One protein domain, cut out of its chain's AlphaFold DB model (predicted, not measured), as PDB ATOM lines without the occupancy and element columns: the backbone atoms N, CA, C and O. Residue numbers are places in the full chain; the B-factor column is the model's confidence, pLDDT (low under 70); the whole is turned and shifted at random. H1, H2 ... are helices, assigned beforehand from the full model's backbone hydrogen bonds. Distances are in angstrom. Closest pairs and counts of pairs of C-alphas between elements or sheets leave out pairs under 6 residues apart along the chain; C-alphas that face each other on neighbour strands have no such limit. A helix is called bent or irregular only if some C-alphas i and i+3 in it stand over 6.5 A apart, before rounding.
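This is residues 7 to 150 of the 152 residues of an uncharacterized protein of Candidatus Tagabacteria bacterium RIFCSPLOWO2_01_FULL_42_9 (UniProt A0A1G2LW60). What shape? Five helices and arm H6a make a closed ring, H6a-H3-H5-H1-H4-H2; arm H6b extends one end. How large? The compact, all-helix printed part has 144 residues, six named helices, H1 to H6, radius of gyration of the C-alphas 15.4 A and spans of 54, 34 and 33 A.

Any bend? H6, residues 119 to 149, was assigned as one helix by its hydrogen bonds but is bent: C-alphas 136, ending H6a, and 139, beginning H6b, are 6.7 A apart. What touches it? H6a touches H3, residues 45 to 64, opposite ways at a shallow tilt of 14 degrees, closest C-alphas Ala 59 and Val 123, 5.0 A. In both, every O i to N i+4 pair is within hydrogen-bond range.

What begins? H1, residues 7 to 21, begins at (34.015, -3.918, 34.400); H2 spans 26 to 40, H4 79 to 95, H5 102 to 115. What ends? H6b ends at C-alpha 149, (7.624, 15.668, 62.613).

Any cut? The printed part has none. Low confidence? pLDDT is under 70 at residues 67 to 75 and 116 to 117.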
ATOM      1  N   THR A   7      34.002  -2.848  33.392       81.19
ATOM      2  CA  THR A   7      34.015  -3.918  34.400       81.19
ATOM      3  C   THR A   7      32.612  -4.168  34.952       81.19
ATOM      4  O   THR A   7      32.144  -5.305  34.976       81.19
ATOM      5  N   LEU A   8      31.895  -3.095  35.285       85.44
ATOM      6  CA  LEU A   8      30.536  -3.153  35.814       85.44
ATOM      7  C   LEU A   8      29.534  -3.667  34.768       85.44
ATOM      8  O   LEU A   8      28.639  -4.443  35.096       85.44
ATOM      9  N   ARG A   9      29.734  -3.361  33.477       86.75
ATOM     10  CA  ARG A   9      28.867  -3.861  32.388       86.75
ATOM     11  C   ARG A   9      28.748  -5.380  32.344       86.75
ATOM     12  O   ARG A   9      27.689  -5.860  31.949       86.75
ATOM     13  N   LEU A  10      29.805  -6.130  32.661       87.88
ATOM     14  CA  LEU A  10      29.750  -7.598  32.642       87.88
ATOM     15  C   LEU A  10      28.723  -8.098  33.659       87.88
ATOM     16  O   LEU A  10      27.781  -8.785  33.272       87.88
ATOM     17  N   LYS A  11      28.816  -7.606  34.895       90.25
ATOM     18  CA  LYS A  11      27.867  -7.877  35.980       90.25
ATOM     19  C   LYS A  11      26.430  -7.492  35.609       90.25
ATOM     20  O   LYS A  11      25.504  -8.284  35.744       90.25
ATOM     21  N   LEU A  12      26.230  -6.299  35.040       92.75
ATOM     22  CA  LEU A  12      24.895  -5.863  34.604       92.75
ATOM     23  C   LEU A  12      24.335  -6.730  33.465       92.75
ATOM     24  O   LEU A  12      23.131  -6.977  33.395       92.75
ATOM     25  N   ASN A  13      25.191  -7.196  32.552       92.44
ATOM     26  CA  ASN A  13      24.774  -8.100  31.481       92.44
ATOM     27  C   ASN A  13      24.380  -9.481  32.019       92.44
ATOM     28  O   ASN A  13      23.482 -10.089  31.441       92.44
ATOM     29  N   GLU A  14      24.994  -9.960  33.103       93.94
ATOM     30  CA  GLU A  14      24.582 -11.205  33.765       93.94
ATOM     31  C   GLU A  14      23.160 -11.097  34.313       93.94
ATOM     32  O   GLU A  14      22.362 -12.007  34.099       93.94
ATOM     33  N   VAL A  15      22.790  -9.952  34.901       94.88
ATOM     34  CA  VAL A  15      21.400  -9.699  35.317       94.88
ATOM     35  C   VAL A  15      20.457  -9.765  34.113       94.88
ATOM     36  O   VAL A  15      19.446 -10.463  34.150       94.88
ATOM     37  N   VAL A  16      20.798  -9.090  33.007       92.81
ATOM     38  CA  VAL A  16      19.983  -9.113  31.776       92.81
ATOM     39  C   VAL A  16      19.856 -10.535  31.218       92.81
ATOM     40  O   VAL A  16      18.774 -10.933  30.777       92.81
ATOM     41  N   PHE A  17      20.942 -11.310  31.247       92.69
ATOM     42  CA  PHE A  17      20.947 -12.704  30.821       92.69
ATOM     43  C   PHE A  17      20.044 -13.555  31.710       92.69
ATOM     44  O   PHE A  17      19.204 -14.282  31.182       92.69
ATOM     45  N   LEU A  18      20.153 -13.419  33.033       94.06
ATOM     46  CA  LEU A  18      19.317 -14.140  33.986       94.06
ATOM     47  C   LEU A  18      17.836 -13.804  33.782       94.06
ATOM     48  O   LEU A  18      17.025 -14.716  33.658       94.06
ATOM     49  N   MET A  19      17.481 -12.524  33.627       92.31
ATOM     50  CA  MET A  19      16.108 -12.106  33.306       92.31
ATOM     51  C   MET A  19      15.578 -12.785  32.035       92.31
ATOM     52  O   MET A  19      14.415 -13.187  31.972       92.31
ATOM     53  N   SER A  20      16.424 -12.922  31.010       88.94
ATOM     54  CA  SER A  20      16.058 -13.621  29.777       88.94
ATOM     55  C   SER A  20      15.951 -15.136  29.971       88.94
ATOM     56  O   SER A  20      15.038 -15.745  29.413       88.94
ATOM     57  N   ALA A  21      16.869 -15.752  30.717       89.44
ATOM     58  CA  ALA A  21      16.888 -17.189  30.989       89.44
ATOM     59  C   ALA A  21      15.660 -17.617  31.808       89.44
ATOM     60  O   ALA A  21      15.014 -18.616  31.495       89.44
ATOM     61  N   GLU A  22      15.280 -16.785  32.774       90.62
ATOM     62  CA  GLU A  22      14.082 -16.914  33.606       90.62
ATOM     63  C   GLU A  22      12.786 -16.531  32.874       90.62
ATOM     64  O   GLU A  22      11.689 -16.667  33.414       90.62
ATOM     65  N   LYS A  23      12.894 -16.085  31.614       88.38
ATOM     66  CA  LYS A  23      11.768 -15.708  30.747       88.38
ATOM     67  C   LYS A  23      10.866 -14.641  31.373       88.38
ATOM     68  O   LYS A  23       9.648 -14.673  31.177       88.38
ATOM     69  N   ILE A  24      11.459 -13.680  32.086       88.88
ATOM     70  CA  ILE A  24      10.729 -12.558  32.682       88.88
ATOM     71  C   ILE A  24       9.949 -11.837  31.582       88.88
ATOM     72  O   ILE A  24      10.516 -11.352  30.601       88.88
ATOM     73  N   ARG A  25       8.622 -11.769  31.717       84.81
ATOM     74  CA  ARG A  25       7.789 -11.027  30.765       84.81
ATOM     75  C   ARG A  25       7.770  -9.556  31.150       84.81
ATOM     76  O   ARG A  25       8.014  -9.187  32.292       84.81
ATOM     77  N   THR A  26       7.387  -8.700  30.206       81.50
ATOM     78  CA  THR A  26       7.195  -7.270  30.494       81.50
ATOM     79  C   THR A  26       6.212  -7.038  31.643       81.50
ATOM     80  O   THR A  26       6.436  -6.140  32.437       81.50
ATOM     81  N   ASP A  27       5.160  -7.849  31.754       80.44
ATOM     82  CA  ASP A  27       4.165  -7.694  32.821       80.44
ATOM     83  C   ASP A  27       4.734  -8.123  34.189       80.44
ATOM     84  O   ASP A  27       4.485  -7.461  35.192       80.44
ATOM     85  N   ASP A  28       5.580  -9.158  34.211       89.12
ATOM     86  CA  ASP A  28       6.256  -9.647  35.423       89.12
ATOM     87  C   ASP A  28       7.367  -8.688  35.881       89.12
ATOM     88  O   ASP A  28       7.614  -8.539  37.075       89.12
ATOM     89  N   LEU A  29       8.005  -7.985  34.938       91.19
ATOM     90  CA  LEU A  29       9.044  -6.999  35.227       91.19
ATOM     91  C   LEU A  29       8.534  -5.864  36.124       91.19
ATOM     92  O   LEU A  29       9.288  -5.362  36.950       91.19
ATOM     93  N   SER A  30       7.260  -5.480  36.007       92.81
ATOM     94  CA  SER A  30       6.688  -4.468  36.899       92.81
ATOM     95  C   SER A  30       6.662  -4.925  38.356       92.81
ATOM     96  O   SER A  30       6.841  -4.090  39.239       92.81
ATOM     97  N   ASN A  31       6.412  -6.215  38.607       93.94
ATOM     98  CA  ASN A  31       6.444  -6.782  39.956       93.94
ATOM     99  C   ASN A  31       7.882  -6.895  40.439       93.94
ATOM    100  O   ASN A  31       8.188  -6.412  41.516       93.94
ATOM    101  N   LEU A  32       8.779  -7.398  39.588       95.94
ATOM    102  CA  LEU A  32      10.206  -7.484  39.889       95.94
ATOM    103  C   LEU A  32      10.789  -6.142  40.339       95.94
ATOM    104  O   LEU A  32      11.453  -6.075  41.365       95.94
ATOM    105  N   LEU A  33      10.530  -5.068  39.588       96.62
ATOM    106  CA  LEU A  33      11.040  -3.734  39.913       96.62
ATOM    107  C   LEU A  33      10.423  -3.164  41.189       96.62
ATOM    108  O   LEU A  33      11.119  -2.506  41.960       96.62
ATOM    109  N   PHE A  34       9.130  -3.409  41.403       96.31
ATOM    110  CA  PHE A  34       8.441  -2.974  42.609       96.31
ATOM    111  C   PHE A  34       8.977  -3.697  43.848       96.31
ATOM    112  O   PHE A  34       9.343  -3.040  44.819       96.31
ATOM    113  N   ASP A  35       9.081  -5.024  43.793       95.88
ATOM    114  CA  ASP A  35       9.558  -5.860  44.894       95.88
ATOM    115  C   ASP A  35      11.041  -5.577  45.184       95.88
ATOM    116  O   ASP A  35      11.412  -5.382  46.338       95.88
ATOM    117  N   PHE A  36      11.879  -5.410  44.150       96.19
ATOM    118  CA  PHE A  36      13.274  -4.988  44.325       96.19
ATOM    119  C   PHE A  36      13.381  -3.621  45.018       96.19
ATOM    120  O   PHE A  36      14.177  -3.459  45.943       96.19
ATOM    121  N   CYS A  37      12.559  -2.645  44.612       95.81
ATOM    122  CA  CYS A  37      12.505  -1.338  45.268       95.81
ATOM    123  C   CYS A  37      12.064  -1.467  46.732       95.81
ATOM    124  O   CYS A  37      12.702  -0.934  47.634       95.81
ATOM    125  N   LYS A  38      11.001  -2.227  46.989       95.25
ATOM    126  CA  LYS A  38      10.460  -2.417  48.334       95.25
ATOM    127  C   LYS A  38      11.453  -3.093  49.287       95.25
ATOM    128  O   LYS A  38      11.498  -2.727  50.457       95.25
ATOM    129  N   GLU A  39      12.202  -4.082  48.807       94.31
ATOM    130  CA  GLU A  39      13.054  -4.929  49.650       94.31
ATOM    131  C   GLU A  39      14.492  -4.412  49.792       94.31
ATOM    132  O   GLU A  39      15.078  -4.547  50.864       94.31
ATOM    133  N   TYR A  40      15.062  -3.816  48.739       93.56
ATOM    134  CA  TYR A  40      16.499  -3.502  48.683       93.56
ATOM    135  C   TYR A  40      16.812  -2.015  48.519       93.56
ATOM    136  O   TYR A  40      17.964  -1.610  48.686       93.56
ATOM    137  N   VAL A  41      15.815  -1.170  48.240       90.56
ATOM    138  CA  VAL A  41      16.004   0.284  48.239       90.56
ATOM    139  C   VAL A  41      15.640   0.814  49.618       90.56
ATOM    140  O   VAL A  41      14.480   0.800  50.025       90.56
ATOM    141  N   GLY A  42      16.654   1.279  50.354       88.19
ATOM    142  CA  GLY A  42      16.477   1.755  51.727       88.19
ATOM    143  C   GLY A  42      15.378   2.828  51.823       88.19
ATOM    144  O   GLY A  42      15.386   3.755  51.006       88.19
ATOM    145  N   PRO A  43      14.457   2.746  52.802       89.62
ATOM    146  CA  PRO A  43      13.270   3.593  52.849       89.62
ATOM    147  C   PRO A  43      13.628   5.058  53.112       89.62
ATOM    148  O   PRO A  43      13.913   5.471  54.239       89.62
ATOM    149  N   SER A  44      13.609   5.865  52.052       92.31
ATOM    150  CA  SER A  44      13.733   7.316  52.134       92.31
ATOM    151  C   SER A  44      13.096   7.999  50.934       92.31
ATOM    152  O   SER A  44      13.058   7.437  49.837       92.31
ATOM    153  N   TYR A  45      12.665   9.248  51.135       92.25
ATOM    154  CA  TYR A  45      12.150  10.104  50.066       92.25
ATOM    155  C   TYR A  45      13.106  10.130  48.864       92.25
ATOM    156  O   TYR A  45      12.718   9.807  47.742       92.25
ATOM    157  N   ASN A  46      14.385  10.433  49.115       93.06
ATOM    158  CA  ASN A  46      15.396  10.544  48.065       93.06
ATOM    159  C   ASN A  46      15.609   9.221  47.329       93.06
ATOM    160  O   ASN A  46      15.675   9.213  46.103       93.06
ATOM    161  N   ASN A  47      15.668   8.096  48.043       93.88
ATOM    162  CA  ASN A  47      15.901   6.801  47.411       93.88
ATOM    163  C   ASN A  47      14.735   6.393  46.501       93.88
ATOM    164  O   ASN A  47      14.963   5.988  45.361       93.88
ATOM    165  N   TYR A  48      13.490   6.559  46.957       95.00
ATOM    166  CA  TYR A  48      12.319   6.259  46.133       95.00
ATOM    167  C   TYR A  48      12.192   7.216  44.945       95.00
ATOM    168  O   TYR A  48      11.933   6.767  43.827       95.00
ATOM    169  N   LYS A  49      12.448   8.517  45.135       94.62
ATOM    170  CA  LYS A  49      12.464   9.499  44.037       94.62
ATOM    171  C   LYS A  49      13.544   9.191  43.005       94.62
ATOM    172  O   LYS A  49      13.257   9.298  41.815       94.62
ATOM    173  N   ASN A  50      14.733   8.774  43.438       94.31
ATOM    174  CA  ASN A  50      15.816   8.363  42.543       94.31
ATOM    175  C   ASN A  50      15.408   7.135  41.726       94.31
ATOM    176  O   ASN A  50      15.481   7.171  40.500       94.31
ATOM    177  N   PHE A  51      14.866   6.101  42.377       95.38
ATOM    178  CA  PHE A  51      14.385   4.904  41.686       95.38
ATOM    179  C   PHE A  51      13.302   5.237  40.648       95.38
ATOM    180  O   PHE A  51      13.390   4.838  39.487       95.38
ATOM    181  N   ILE A  52      12.296   6.030  41.038       95.81
ATOM    182  CA  ILE A  52      11.246   6.538  40.141       95.81
ATOM    183  C   ILE A  52      11.859   7.327  38.972       95.81
ATOM    184  O   ILE A  52      11.430   7.176  37.822       95.81
ATOM    185  N   GLY A  53      12.854   8.168  39.262       94.25
ATOM    186  CA  GLY A  53      13.606   8.949  38.286       94.25
ATOM    187  C   GLY A  53      14.261   8.068  37.229       94.25
ATOM    188  O   GLY A  53      14.061   8.307  36.038       94.25
ATOM    189  N   GLU A  54      14.932   6.993  37.642       94.38
ATOM    190  CA  GLU A  54      15.584   6.054  36.725       94.38
ATOM    191  C   GLU A  54      14.595   5.335  35.807       94.38
ATOM    192  O   GLU A  54      14.828   5.222  34.597       94.38
ATOM    193  N   LEU A  55      13.438   4.917  36.332       95.38
ATOM    194  CA  LEU A  55      12.384   4.315  35.509       95.38
ATOM    195  C   LEU A  55      11.890   5.292  34.429       95.38
ATOM    196  O   LEU A  55      11.739   4.919  33.259       95.38
ATOM    197  N   ARG A  56      11.659   6.556  34.806       94.94
ATOM    198  CA  ARG A  56      11.192   7.614  33.892       94.94
ATOM    199  C   ARG A  56      12.263   7.981  32.862       94.94
ATOM    200  O   ARG A  56      11.947   8.121  31.679       94.94
ATOM    201  N   GLN A  57      13.521   8.081  33.279       92.56
ATOM    202  CA  GLN A  57      14.644   8.380  32.395       92.56
ATOM    203  C   GLN A  57      14.878   7.255  31.383       92.56
ATOM    204  O   GLN A  57      15.038   7.523  30.190       92.56
ATOM    205  N   CYS A  58      14.836   5.994  31.823       91.94
ATOM    206  CA  CYS A  58      14.933   4.845  30.928       91.94
ATOM    207  C   CYS A  58      13.786   4.839  29.906       91.94
ATOM    208  O   CYS A  58      14.013   4.615  28.713       91.94
ATOM    209  N   ALA A  59      12.554   5.118  30.344       91.88
ATOM    210  CA  ALA A  59      11.401   5.221  29.455       91.88
ATOM    211  C   ALA A  59      11.604   6.291  28.366       91.88
ATOM    212  O   ALA A  59      11.409   6.000  27.183       91.88
ATOM    213  N   ALA A  60      12.056   7.489  28.747       90.62
ATOM    214  CA  ALA A  60      12.325   8.582  27.816       90.62
ATOM    215  C   ALA A  60      13.438   8.237  26.808       90.62
ATOM    216  O   ALA A  60      13.316   8.523  25.615       90.62
ATOM    217  N   GLU A  61      14.512   7.576  27.251       89.12
ATOM    218  CA  GLU A  61      15.613   7.164  26.370       89.12
ATOM    219  C   GLU A  61      15.165   6.091  25.357       89.12
ATOM    220  O   GLU A  61      15.543   6.144  24.182       89.12
ATOM    221  N   ILE A  62      14.320   5.141  25.775       88.31
ATOM    222  CA  ILE A  62      13.727   4.131  24.880       88.31
ATOM    223  C   ILE A  62      12.808   4.792  23.843       88.31
ATOM    224  O   ILE A  62      12.852   4.428  22.662       88.31
ATOM    225  N   GLU A  63      11.988   5.764  24.258       87.81
ATOM    226  CA  GLU A  63      11.133   6.544  23.354       87.81
ATOM    227  C   GLU A  63      11.976   7.295  22.313       87.81
ATOM    228  O   GLU A  63      11.707   7.171  21.112       87.81
ATOM    229  N   ARG A  64      13.040   7.981  22.757       86.75
ATOM    230  CA  ARG A  64      13.957   8.765  21.913       86.75
ATOM    231  C   ARG A  64      14.668   7.916  20.862       86.75
ATOM    232  O   ARG A  64      14.747   8.318  19.706       86.75
ATOM    233  N   ARG A  65      15.192   6.746  21.237       82.50
ATOM    234  CA  ARG A  65      16.031   5.923  20.343       82.50
ATOM    235  C   ARG A  65      15.263   5.115  19.299       82.50
ATOM    236  O   ARG A  65      15.900   4.407  18.526       82.50
ATOM    237  N   GLN A  66      13.929   5.178  19.292       70.25
ATOM    238  CA  GLN A  66      13.074   4.435  18.356       70.25
ATOM    239  C   GLN A  66      13.476   2.955  18.205       70.25
ATOM    240  O   GLN A  66      13.480   2.414  17.103       70.25
ATOM    241  N   LEU A  67      13.831   2.297  19.317       69.38
ATOM    242  CA  LEU A  67      14.374   0.938  19.286       69.38
ATOM    243  C   LEU A  67      13.439  -0.016  18.524       69.38
ATOM    244  O   LEU A  67      12.275  -0.200  18.893       69.38
ATOM    245  N   THR A  68      13.965  -0.642  17.471       59.97
ATOM    246  CA  THR A  68      13.307  -1.734  16.753       59.97
ATOM    247  C   THR A  68      13.474  -3.020  17.554       59.97
ATOM    248  O   THR A  68      14.565  -3.588  17.616       59.97
ATOM    249  N   SER A  69      12.397  -3.475  18.193       58.09
ATOM    250  CA  SER A  69      12.370  -4.746  18.918       58.09
ATOM    251  C   SER A  69      12.308  -5.932  17.957       58.09
ATOM    252  O   SER A  69      11.481  -5.942  17.042       58.09
ATOM    253  N   LYS A  70      13.108  -6.974  18.205       60.25
ATOM    254  CA  LYS A  70      12.907  -8.279  17.560       60.25
ATOM    255  C   LYS A  70      11.670  -8.955  18.161       60.25
ATOM    256  O   LYS A  70      11.435  -8.863  19.364       60.25
ATOM    257  N   LYS A  71      10.867  -9.632  17.331       55.75
ATOM    258  CA  LYS A  71       9.753 -10.458  17.821       55.75
ATOM    259  C   LYS A  71      10.320 -11.554  18.725       55.75
ATOM    260  O   LYS A  71      11.157 -12.333  18.283       55.75
ATOM    261  N   PHE A  72       9.856 -11.599  19.969       60.16
ATOM    262  CA  PHE A  72      10.175 -12.664  20.913       60.16
ATOM    263  C   PHE A  72       9.017 -13.658  20.990       60.16
ATOM    264  O   PHE A  72       7.850 -13.262  20.957       60.16
ATOM    265  N   PHE A  73       9.342 -14.947  21.097       57.00
ATOM    266  CA  PHE A  73       8.357 -15.984  21.383       57.00
ATOM    267  C   PHE A  73       7.884 -15.851  22.834       57.00
ATOM    268  O   PHE A  73       8.690 -15.827  23.764       57.00
ATOM    269  N   ILE A  74       6.568 -15.752  23.021       59.69
ATOM    270  CA  ILE A  74       5.950 -15.688  24.346       59.69
ATOM    271  C   ILE A  74       5.769 -17.124  24.838       59.69
ATOM    272  O   ILE A  74       4.931 -17.859  24.319       59.69
ATOM    273  N   TYR A  75       6.536 -17.519  25.850       64.50
ATOM    274  CA  TYR A  75       6.299 -18.768  26.570       64.50
ATOM    275  C   TYR A  75       5.279 -18.515  27.685       64.50
ATOM    276  O   TYR A  75       5.433 -17.577  28.469       64.50
ATOM    277  N   LYS A  76       4.232 -19.343  27.772       70.88
ATOM    278  CA  LYS A  76       3.354 -19.365  28.950       70.88
ATOM    279  C   LYS A  76       4.063 -20.134  30.067       70.88
ATOM    280  O   LYS A  76       4.413 -21.294  29.877       70.88
ATOM    281  N   ILE A  77       4.257 -19.484  31.209       81.31
ATOM    282  CA  ILE A  77       4.702 -20.098  32.468       81.31
ATOM    283  C   ILE A  77       3.585 -19.955  33.508       81.31
ATOM    284  O   ILE A  77       2.741 -19.063  33.369       81.31
ATOM    285  N   SER A  78       3.550 -20.830  34.518       84.75
ATOM    286  CA  SER A  78       2.567 -20.711  35.603       84.75
ATOM    287  C   SER A  78       2.871 -19.491  36.491       84.75
ATOM    288  O   SER A  78       4.027 -19.054  36.549       84.75
ATOM    289  N   PRO A  79       1.872 -18.938  37.203       85.31
ATOM    290  CA  PRO A  79       2.084 -17.839  38.146       85.31
ATOM    291  C   PRO A  79       3.133 -18.149  39.226       85.31
ATOM    292  O   PRO A  79       3.964 -17.303  39.545       85.31
ATOM    293  N   GLU A  80       3.155 -19.374  39.751       88.38
ATOM    294  CA  GLU A  80       4.108 -19.811  40.780       88.38
ATOM    295  C   GLU A  80       5.539 -19.853  40.238       88.38
ATOM    296  O   GLU A  80       6.485 -19.465  40.925       88.38
ATOM    297  N   MET A  81       5.707 -20.307  38.993       87.31
ATOM    298  CA  MET A  81       7.007 -20.289  38.326       87.31
ATOM    299  C   MET A  81       7.478 -18.857  38.074       87.31
ATOM    300  O   MET A  81       8.649 -18.568  38.305       87.31
ATOM    301  N   ALA A  82       6.574 -17.968  37.648       87.69
ATOM    302  CA  ALA A  82       6.879 -16.553  37.447       87.69
ATOM    303  C   ALA A  82       7.328 -15.889  38.755       87.69
ATOM    304  O   ALA A  82       8.328 -15.178  38.767       87.69
ATOM    305  N   LYS A  83       6.654 -16.184  39.872       90.94
ATOM    306  CA  LYS A  83       7.042 -15.682  41.193       90.94
ATOM    307  C   LYS A  83       8.453 -16.132  41.587       90.94
ATOM    308  O   LYS A  83       9.290 -15.294  41.898       90.94
ATOM    309  N   LYS A  84       8.753 -17.433  41.485       93.38
ATOM    310  CA  LYS A  84      10.097 -17.964  41.785       93.38
ATOM    311  C   LYS A  84      11.181 -17.376  40.876       93.38
ATOM    312  O   LYS A  84      12.301 -17.156  41.322       93.38
ATOM    313  N   ALA A  85      10.862 -17.145  39.604       92.88
ATOM    314  CA  ALA A  85      11.761 -16.495  38.656       92.88
ATOM    315  C   ALA A  85      12.071 -15.048  39.073       92.88
ATOM    316  O   ALA A  85      13.236 -14.659  39.100       92.88
ATOM    317  N   ILE A  86      11.047 -14.278  39.453       94.00
ATOM    318  CA  ILE A  86      11.207 -12.915  39.975       94.00
ATOM    319  C   ILE A  86      12.099 -12.920  41.221       94.00
ATOM    320  O   ILE A  86      13.096 -12.205  41.243       94.00
ATOM    321  N   GLU A  87      11.795 -13.767  42.209       95.12
ATOM    322  CA  GLU A  87      12.567 -13.882  43.456       95.12
ATOM    323  C   GLU A  87      14.050 -14.185  43.186       95.12
ATOM    324  O   GLU A  87      14.933 -13.553  43.766       95.12
ATOM    325  N   ARG A  88      14.342 -15.107  42.255       95.56
ATOM    326  CA  ARG A  88      15.723 -15.423  41.858       95.56
ATOM    327  C   ARG A  88      16.445 -14.223  41.257       95.56
ATOM    328  O   ARG A  88      17.594 -13.973  41.617       95.56
ATOM    329  N   VAL A  89      15.792 -13.481  40.363       96.25
ATOM    330  CA  VAL A  89      16.409 -12.302  39.740       96.25
ATOM    331  C   VAL A  89      16.639 -11.198  40.767       96.25
ATOM    332  O   VAL A  89      17.723 -10.626  40.789       96.25
ATOM    333  N   ILE A  90      15.663 -10.923  41.635       95.56
ATOM    334  CA  ILE A  90      15.778  -9.916  42.701       95.56
ATOM    335  C   ILE A  90      16.965 -10.232  43.604       95.56
ATOM    336  O   ILE A  90      17.812  -9.370  43.839       95.56
ATOM    337  N   LYS A  91      17.067 -11.485  44.058       95.88
ATOM    338  CA  LYS A  91      18.176 -11.924  44.902       95.88
ATOM    339  C   LYS A  91      19.517 -11.732  44.197       95.88
ATOM    340  O   LYS A  91      20.444 -11.192  44.789       95.88
ATOM    341  N   PHE A  92      19.601 -12.104  42.919       95.88
ATOM    342  CA  PHE A  92      20.818 -11.921  42.136       95.88
ATOM    343  C   PHE A  92      21.167 -10.439  41.925       95.88
ATOM    344  O   PHE A  92      22.339 -10.078  41.973       95.88
ATOM    345  N   MET A  93      20.175  -9.562  41.732       94.50
ATOM    346  CA  MET A  93      20.386  -8.111  41.668       94.50
ATOM    347  C   MET A  93      20.927  -7.559  42.992       94.50
ATOM    348  O   MET A  93      21.829  -6.724  42.981       94.50
ATOM    349  N   ALA A  94      20.419  -8.042  44.125       92.94
ATOM    350  CA  ALA A  94      20.890  -7.642  45.446       92.94
ATOM    351  C   ALA A  94      22.317  -8.139  45.734       92.94
ATOM    352  O   ALA A  94      23.174  -7.347  46.112       92.94
ATOM    353  N   GLU A  95      22.601  -9.420  45.476       93.50
ATOM    354  CA  GLU A  95      23.952 -10.005  45.557       93.50
ATOM    355  C   GLU A  95      24.925  -9.303  44.594       93.50
ATOM    356  O   GLU A  95      26.121  -9.179  44.858       93.50
ATOM    357  N   SER A  96      24.395  -8.784  43.484       91.12
ATOM    358  CA  SER A  96      25.137  -7.985  42.520       91.12
ATOM    359  C   SER A  96      25.237  -6.500  42.876       91.12
ATOM    360  O   SER A  96      25.776  -5.741  42.071       91.12
ATOM    361  N   GLU A  97      24.786  -6.077  44.057       90.88
ATOM    362  CA  GLU A  97      24.866  -4.690  44.540       90.88
ATOM    363  C   GLU A  97      24.353  -3.665  43.510       90.88
ATOM    364  O   GLU A  97      24.918  -2.581  43.356       90.88
ATOM    365  N   ILE A  98      23.306  -4.030  42.760       89.50
ATOM    366  CA  ILE A  98      22.754  -3.174  41.709       89.50
ATOM    367  C   ILE A  98      22.204  -1.894  42.327       89.50
ATOM    368  O   ILE A  98      21.334  -1.931  43.200       89.50
ATOM    369  N   LYS A  99      22.674  -0.752  41.826       87.50
ATOM    370  CA  LYS A  99      22.230   0.559  42.291       87.50
ATOM    371  C   LYS A  99      21.033   1.066  41.495       87.50
ATOM    372  O   LYS A  99      20.866   0.806  40.301       87.50
ATOM    373  N   ALA A 100      20.186   1.829  42.181       82.38
ATOM    374  CA  ALA A 100      19.051   2.541  41.602       82.38
ATOM    375  C   ALA A 100      19.497   3.839  40.902       82.38
ATOM    376  O   ALA A 100      18.988   4.918  41.198       82.38
ATOM    377  N   ASP A 101      20.489   3.722  40.023       82.94
ATOM    378  CA  ASP A 101      21.095   4.807  39.257       82.94
ATOM    379  C   ASP A 101      21.307   4.357  37.790       82.94
ATOM    380  O   ASP A 101      20.464   3.666  37.196       82.94
ATOM    381  N   GLY A 102      22.455   4.695  37.198       83.81
ATOM    382  CA  GLY A 102      22.853   4.246  35.870       83.81
ATOM    383  C   GLY A 102      22.846   2.724  35.671       83.81
ATOM    384  O   GLY A 102      22.632   2.287  34.534       83.81
ATOM    385  N   ASP A 103      23.013   1.922  36.728       91.06
ATOM    386  CA  ASP A 103      23.008   0.456  36.640       91.06
ATOM    387  C   ASP A 103      21.633  -0.090  36.245       91.06
ATOM    388  O   ASP A 103      21.491  -0.808  35.245       91.06
ATOM    389  N   LEU A 104      20.596   0.299  36.992       91.25
ATOM    390  CA  LEU A 104      19.215  -0.097  36.723       91.25
ATOM    391  C   LEU A 104      18.786   0.328  35.314       91.25
ATOM    392  O   LEU A 104      18.200  -0.451  34.558       91.25
ATOM    393  N   ASN A 105      19.134   1.552  34.929       90.38
ATOM    394  CA  ASN A 105      18.834   2.099  33.612       90.38
ATOM    395  C   ASN A 105      19.517   1.305  32.487       90.38
ATOM    396  O   ASN A 105      18.884   0.974  31.480       90.38
ATOM    397  N   TYR A 106      20.788   0.926  32.670       91.69
ATOM    398  CA  TYR A 106      21.520   0.069  31.735       91.69
ATOM    399  C   TYR A 106      20.832  -1.289  31.561       91.69
ATOM    400  O   TYR A 106      20.603  -1.714  30.420       91.69
ATOM    401  N   ILE A 107      20.479  -1.950  32.671       93.00
ATOM    402  CA  ILE A 107      19.803  -3.254  32.675       93.00
ATOM    403  C   ILE A 107      18.487  -3.160  31.902       93.00
ATOM    404  O   ILE A 107      18.277  -3.902  30.941       93.00
ATOM    405  N   LEU A 108      17.626  -2.205  32.260       92.44
ATOM    406  CA  LEU A 108      16.313  -2.020  31.640       92.44
ATOM    407  C   LEU A 108      16.409  -1.691  30.152       92.44
ATOM    408  O   LEU A 108      15.666  -2.248  29.339       92.44
ATOM    409  N   PHE A 109      17.353  -0.831  29.774       90.00
ATOM    410  CA  PHE A 109      17.582  -0.474  28.382       90.00
ATOM    411  C   PHE A 109      18.005  -1.688  27.548       90.00
ATOM    412  O   PHE A 109      17.455  -1.938  26.470       90.00
ATOM    413  N   LYS A 110      18.978  -2.465  28.038       89.12
ATOM    414  CA  LYS A 110      19.464  -3.680  27.372       89.12
ATOM    415  C   LYS A 110      18.363  -4.731  27.297       89.12
ATOM    416  O   LYS A 110      18.140  -5.291  26.223       89.12
ATOM    417  N   PHE A 111      17.639  -4.933  28.391       89.62
ATOM    418  CA  PHE A 111      16.521  -5.859  28.438       89.62
ATOM    419  C   PHE A 111      15.442  -5.483  27.413       89.62
ATOM    420  O   PHE A 111      15.027  -6.321  26.614       89.62
ATOM    421  N   CYS A 112      15.075  -4.200  27.325       87.75
ATOM    422  CA  CYS A 112      14.150  -3.705  26.309       87.75
ATOM    423  C   CYS A 112      14.647  -3.964  24.883       87.75
ATOM    424  O   CYS A 112      13.912  -4.530  24.067       87.75
ATOM    425  N   LYS A 113      15.898  -3.581  24.600       84.56
ATOM    426  CA  LYS A 113      16.516  -3.695  23.274       84.56
ATOM    427  C   LYS A 113      16.519  -5.131  22.750       84.56
ATOM    428  O   LYS A 113      16.318  -5.331  21.553       84.56
ATOM    429  N   TYR A 114      16.780  -6.105  23.618       81.62
ATOM    430  CA  TYR A 114      17.003  -7.483  23.193       81.62
ATOM    431  C   TYR A 114      15.821  -8.416  23.431       81.62
ATOM    432  O   TYR A 114      15.674  -9.340  22.644       81.62
ATOM    433  N   HIS A 115      14.974  -8.182  24.438       76.00
ATOM    434  CA  HIS A 115      14.062  -9.218  24.951       76.00
ATOM    435  C   HIS A 115      12.582  -8.823  24.978       76.00
ATOM    436  O   HIS A 115      11.735  -9.623  25.369       76.00
ATOM    437  N   THR A 116      12.228  -7.606  24.558       69.38
ATOM    438  CA  THR A 116      10.828  -7.153  24.591       69.38
ATOM    439  C   THR A 116      10.210  -7.148  23.204       69.38
ATOM    440  O   THR A 116      10.846  -6.733  22.245       69.38
ATOM    441  N   GLY A 117       8.949  -7.577  23.090       64.06
ATOM    442  CA  GLY A 117       8.212  -7.615  21.818       64.06
ATOM    443  C   GLY A 117       7.640  -6.266  21.361       64.06
ATOM    444  O   GLY A 117       6.926  -6.223  20.361       64.06
ATOM    445  N   GLY A 118       7.903  -5.171  22.086       72.69
ATOM    446  CA  GLY A 118       7.428  -3.844  21.695       72.69
ATOM    447  C   GLY A 118       7.724  -2.729  22.698       72.69
ATOM    448  O   GLY A 118       7.292  -2.770  23.852       72.69
ATOM    449  N   ARG A 119       8.369  -1.662  22.209       82.69
ATOM    450  CA  ARG A 119       8.771  -0.480  22.995       82.69
ATOM    451  C   ARG A 119       7.628   0.190  23.763       82.69
ATOM    452  O   ARG A 119       7.803   0.545  24.920       82.69
ATOM    453  N   ARG A 120       6.443   0.337  23.151       85.69
ATOM    454  CA  ARG A 120       5.313   1.055  23.779       85.69
ATOM    455  C   ARG A 120       4.830   0.345  25.037       85.69
ATOM    456  O   ARG A 120       4.574   1.004  26.038       85.69
ATOM    457  N   LYS A 121       4.720  -0.989  24.987       87.00
ATOM    458  CA  LYS A 121       4.294  -1.789  26.140       87.00
ATOM    459  C   LYS A 121       5.315  -1.670  27.270       87.00
ATOM    460  O   LYS A 121       4.924  -1.439  28.407       87.00
ATOM    461  N   PHE A 122       6.604  -1.755  26.941       89.81
ATOM    462  CA  PHE A 122       7.677  -1.618  27.921       89.81
ATOM    463  C   PHE A 122       7.694  -0.240  28.586       89.81
ATOM    464  O   PHE A 122       7.700  -0.139  29.804       89.81
ATOM    465  N   VAL A 123       7.616   0.830  27.794       91.69
ATOM    466  CA  VAL A 123       7.579   2.201  28.312       91.69
ATOM    467  C   VAL A 123       6.349   2.441  29.183       91.69
ATOM    468  O   VAL A 123       6.469   3.016  30.264       91.69
ATOM    469  N   LYS A 124       5.171   1.976  28.747       92.75
ATOM    470  CA  LYS A 124       3.950   2.060  29.554       92.75
ATOM    471  C   LYS A 124       4.119   1.321  30.883       92.75
ATOM    472  O   LYS A 124       3.717   1.846  31.912       92.75
ATOM    473  N   MET A 125       4.746   0.146  30.867       93.81
ATOM    474  CA  MET A 125       5.043  -0.613  32.079       93.81
ATOM    475  C   MET A 125       5.971   0.155  33.025       93.81
ATOM    476  O   MET A 125       5.631   0.286  34.195       93.81
ATOM    477  N   LEU A 126       7.069   0.740  32.531       95.06
ATOM    478  CA  LEU A 126       7.975   1.538  33.367       95.06
ATOM    479  C   LEU A 126       7.254   2.729  34.013       95.06
ATOM    480  O   LEU A 126       7.399   2.967  35.209       95.06
ATOM    481  N   LYS A 127       6.435   3.449  33.232       95.50
ATOM    482  CA  LYS A 127       5.631   4.583  33.721       95.50
ATOM    483  C   LYS A 127       4.623   4.137  34.789       95.50
ATOM    484  O   LYS A 127       4.510   4.787  35.821       95.50
ATOM    485  N   ASN A 128       3.943   3.011  34.578       95.56
ATOM    486  CA  ASN A 128       2.997   2.460  35.550       95.56
ATOM    487  C   ASN A 128       3.687   1.970  36.830       95.56
ATOM    488  O   ASN A 128       3.181   2.210  37.919       95.56
ATOM    489  N   CYS A 129       4.843   1.316  36.714       96.44
ATOM    490  CA  CYS A 129       5.634   0.876  37.862       96.44
ATOM    491  C   CYS A 129       6.105   2.077  38.698       96.44
ATOM    492  O   CYS A 129       5.970   2.062  39.917       96.44
ATOM    493  N   ALA A 130       6.548   3.159  38.050       97.06
ATOM    494  CA  ALA A 130       6.898   4.405  38.727       97.06
ATOM    495  C   ALA A 130       5.716   4.999  39.517       97.06
ATOM    496  O   ALA A 130       5.888   5.355  40.677       97.06
ATOM    497  N   LEU A 131       4.519   5.058  38.917       97.31
ATOM    498  CA  LEU A 131       3.302   5.510  39.609       97.31
ATOM    499  C   LEU A 131       2.934   4.599  40.785       97.31
ATOM    500  O   LEU A 131       2.485   5.075  41.821       97.31
ATOM    501  N   ARG A 132       3.138   3.289  40.634       97.06
ATOM    502  CA  ARG A 132       2.877   2.314  41.692       97.06
ATOM    503  C   ARG A 132       3.810   2.511  42.889       97.06
ATOM    504  O   ARG A 132       3.341   2.525  44.018       97.06
ATOM    505  N   ILE A 133       5.108   2.694  42.649       97.12
ATOM    506  CA  ILE A 133       6.092   2.999  43.703       97.12
ATOM    507  C   ILE A 133       5.743   4.328  44.385       97.12
ATOM    508  O   ILE A 133       5.810   4.430  45.605       97.12
ATOM    509  N   GLU A 134       5.335   5.331  43.608       97.00
ATOM    510  CA  GLU A 134       4.907   6.629  44.133       97.00
ATOM    511  C   GLU A 134       3.701   6.489  45.078       97.00
ATOM    512  O   GLU A 134       3.744   6.984  46.199       97.00
ATOM    513  N   ALA A 135       2.671   5.745  44.669       97.25
ATOM    514  CA  ALA A 135       1.446   5.574  45.447       97.25
ATOM    515  C   ALA A 135       1.588   4.624  46.651       97.25
ATOM    516  O   ALA A 135       0.990   4.872  47.692       97.25
ATOM    517  N   GLU A 136       2.332   3.522  46.513       97.38
ATOM    518  CA  GLU A 136       2.379   2.459  47.531       97.38
ATOM    519  C   GLU A 136       3.595   2.546  48.464       97.38
ATOM    520  O   GLU A 136       3.567   1.939  49.532       97.38
ATOM    521  N   LEU A 137       4.665   3.259  48.084       96.38
ATOM    522  CA  LEU A 137       5.887   3.371  48.894       96.38
ATOM    523  C   LEU A 137       6.198   4.820  49.277       96.38
ATOM    524  O   LEU A 137       6.391   5.107  50.456       96.38
ATOM    525  N   LEU A 138       6.238   5.737  48.305       95.69
ATOM    526  CA  LEU A 138       6.651   7.120  48.554       95.69
ATOM    527  C   LEU A 138       5.600   7.918  49.334       95.69
ATOM    528  O   LEU A 138       5.933   8.448  50.388       95.69
ATOM    529  N   ALA A 139       4.354   7.977  48.858       94.38
ATOM    530  CA  ALA A 139       3.308   8.758  49.518       94.38
ATOM    531  C   ALA A 139       3.055   8.299  50.972       94.38
ATOM    532  O   ALA A 139       3.104   9.139  51.867       94.38
ATOM    533  N   PRO A 140       2.937   6.985  51.274       95.06
ATOM    534  CA  PRO A 140       2.813   6.530  52.660       95.06
ATOM    535  C   PRO A 140       4.024   6.884  53.533       95.06
ATOM    536  O   PRO A 140       3.881   7.125  54.732       95.06
ATOM    537  N   TYR A 141       5.229   6.909  52.951       93.25
ATOM    538  CA  TYR A 141       6.430   7.339  53.662       93.25
ATOM    539  C   TYR A 141       6.387   8.837  53.993       93.25
ATOM    540  O   TYR A 141       6.764   9.226  55.099       93.25
ATOM    541  N   GLU A 142       5.940   9.673  53.056       90.50
ATOM    542  CA  GLU A 142       5.772  11.115  53.268       90.50
ATOM    543  C   GLU A 142       4.725  11.398  54.346       90.50
ATOM    544  O   GLU A 142       5.029  12.117  55.296       90.50
ATOM    545  N   ASP A 143       3.557  10.757  54.265       92.19
ATOM    546  CA  ASP A 143       2.491  10.883  55.263       92.19
ATOM    547  C   ASP A 143       3.000  10.514  56.664       92.19
ATOM    548  O   ASP A 143       2.818  11.262  57.628       92.19
ATOM    549  N   PHE A 144       3.723   9.392  56.781       91.44
ATOM    550  CA  PHE A 144       4.348   8.985  58.039       91.44
ATOM    551  C   PHE A 144       5.335  10.035  58.567       91.44
ATOM    552  O   PHE A 144       5.385  10.285  59.772       91.44
ATOM    553  N   LYS A 145       6.132  10.656  57.690       90.06
ATOM    554  CA  LYS A 145       7.123  11.665  58.086       90.06
ATOM    555  C   LYS A 145       6.495  12.988  58.510       90.06
ATOM    556  O   LYS A 145       6.980  13.565  59.477       90.06
ATOM    557  N   ILE A 146       5.427  13.424  57.847       87.38
ATOM    558  CA  ILE A 146       4.656  14.614  58.233       87.38
ATOM    559  C   ILE A 146       4.119  14.440  59.659       87.38
ATOM    560  O   ILE A 146       4.356  15.283  60.524       87.38
ATOM    561  N   VAL A 147       3.491  13.292  59.938       90.19
ATOM    562  CA  VAL A 147       2.977  12.971  61.279       90.19
ATOM    563  C   VAL A 147       4.110  12.879  62.307       90.19
ATOM    564  O   VAL A 147       3.995  13.428  63.399       90.19
ATOM    565  N   ALA A 148       5.221  12.216  61.971       87.12
ATOM    566  CA  ALA A 148       6.351  12.038  62.887       87.12
ATOM    567  C   ALA A 148       7.058  13.355  63.257       87.12
ATOM    568  O   ALA A 148       7.626  13.450  64.344       87.12
ATOM    569  N   ASN A 149       7.029  14.354  62.372       87.88
ATOM    570  CA  ASN A 149       7.624  15.668  62.613       87.88
ATOM    571  C   ASN A 149       6.700  16.620  63.390       87.88
ATOM    572  O   ASN A 149       7.148  17.688  63.798       87.88
ATOM    573  N   GLY A 150       5.440  16.233  63.628       73.25
ATOM    574  CA  GLY A 150       4.460  17.084  64.300       73.25
ATOM    575  C   GLY A 150       3.939  18.230  63.431       73.25
ATOM    576  O   GLY A 150       3.450  19.214  63.972       73.25
TER     577      GLY A 150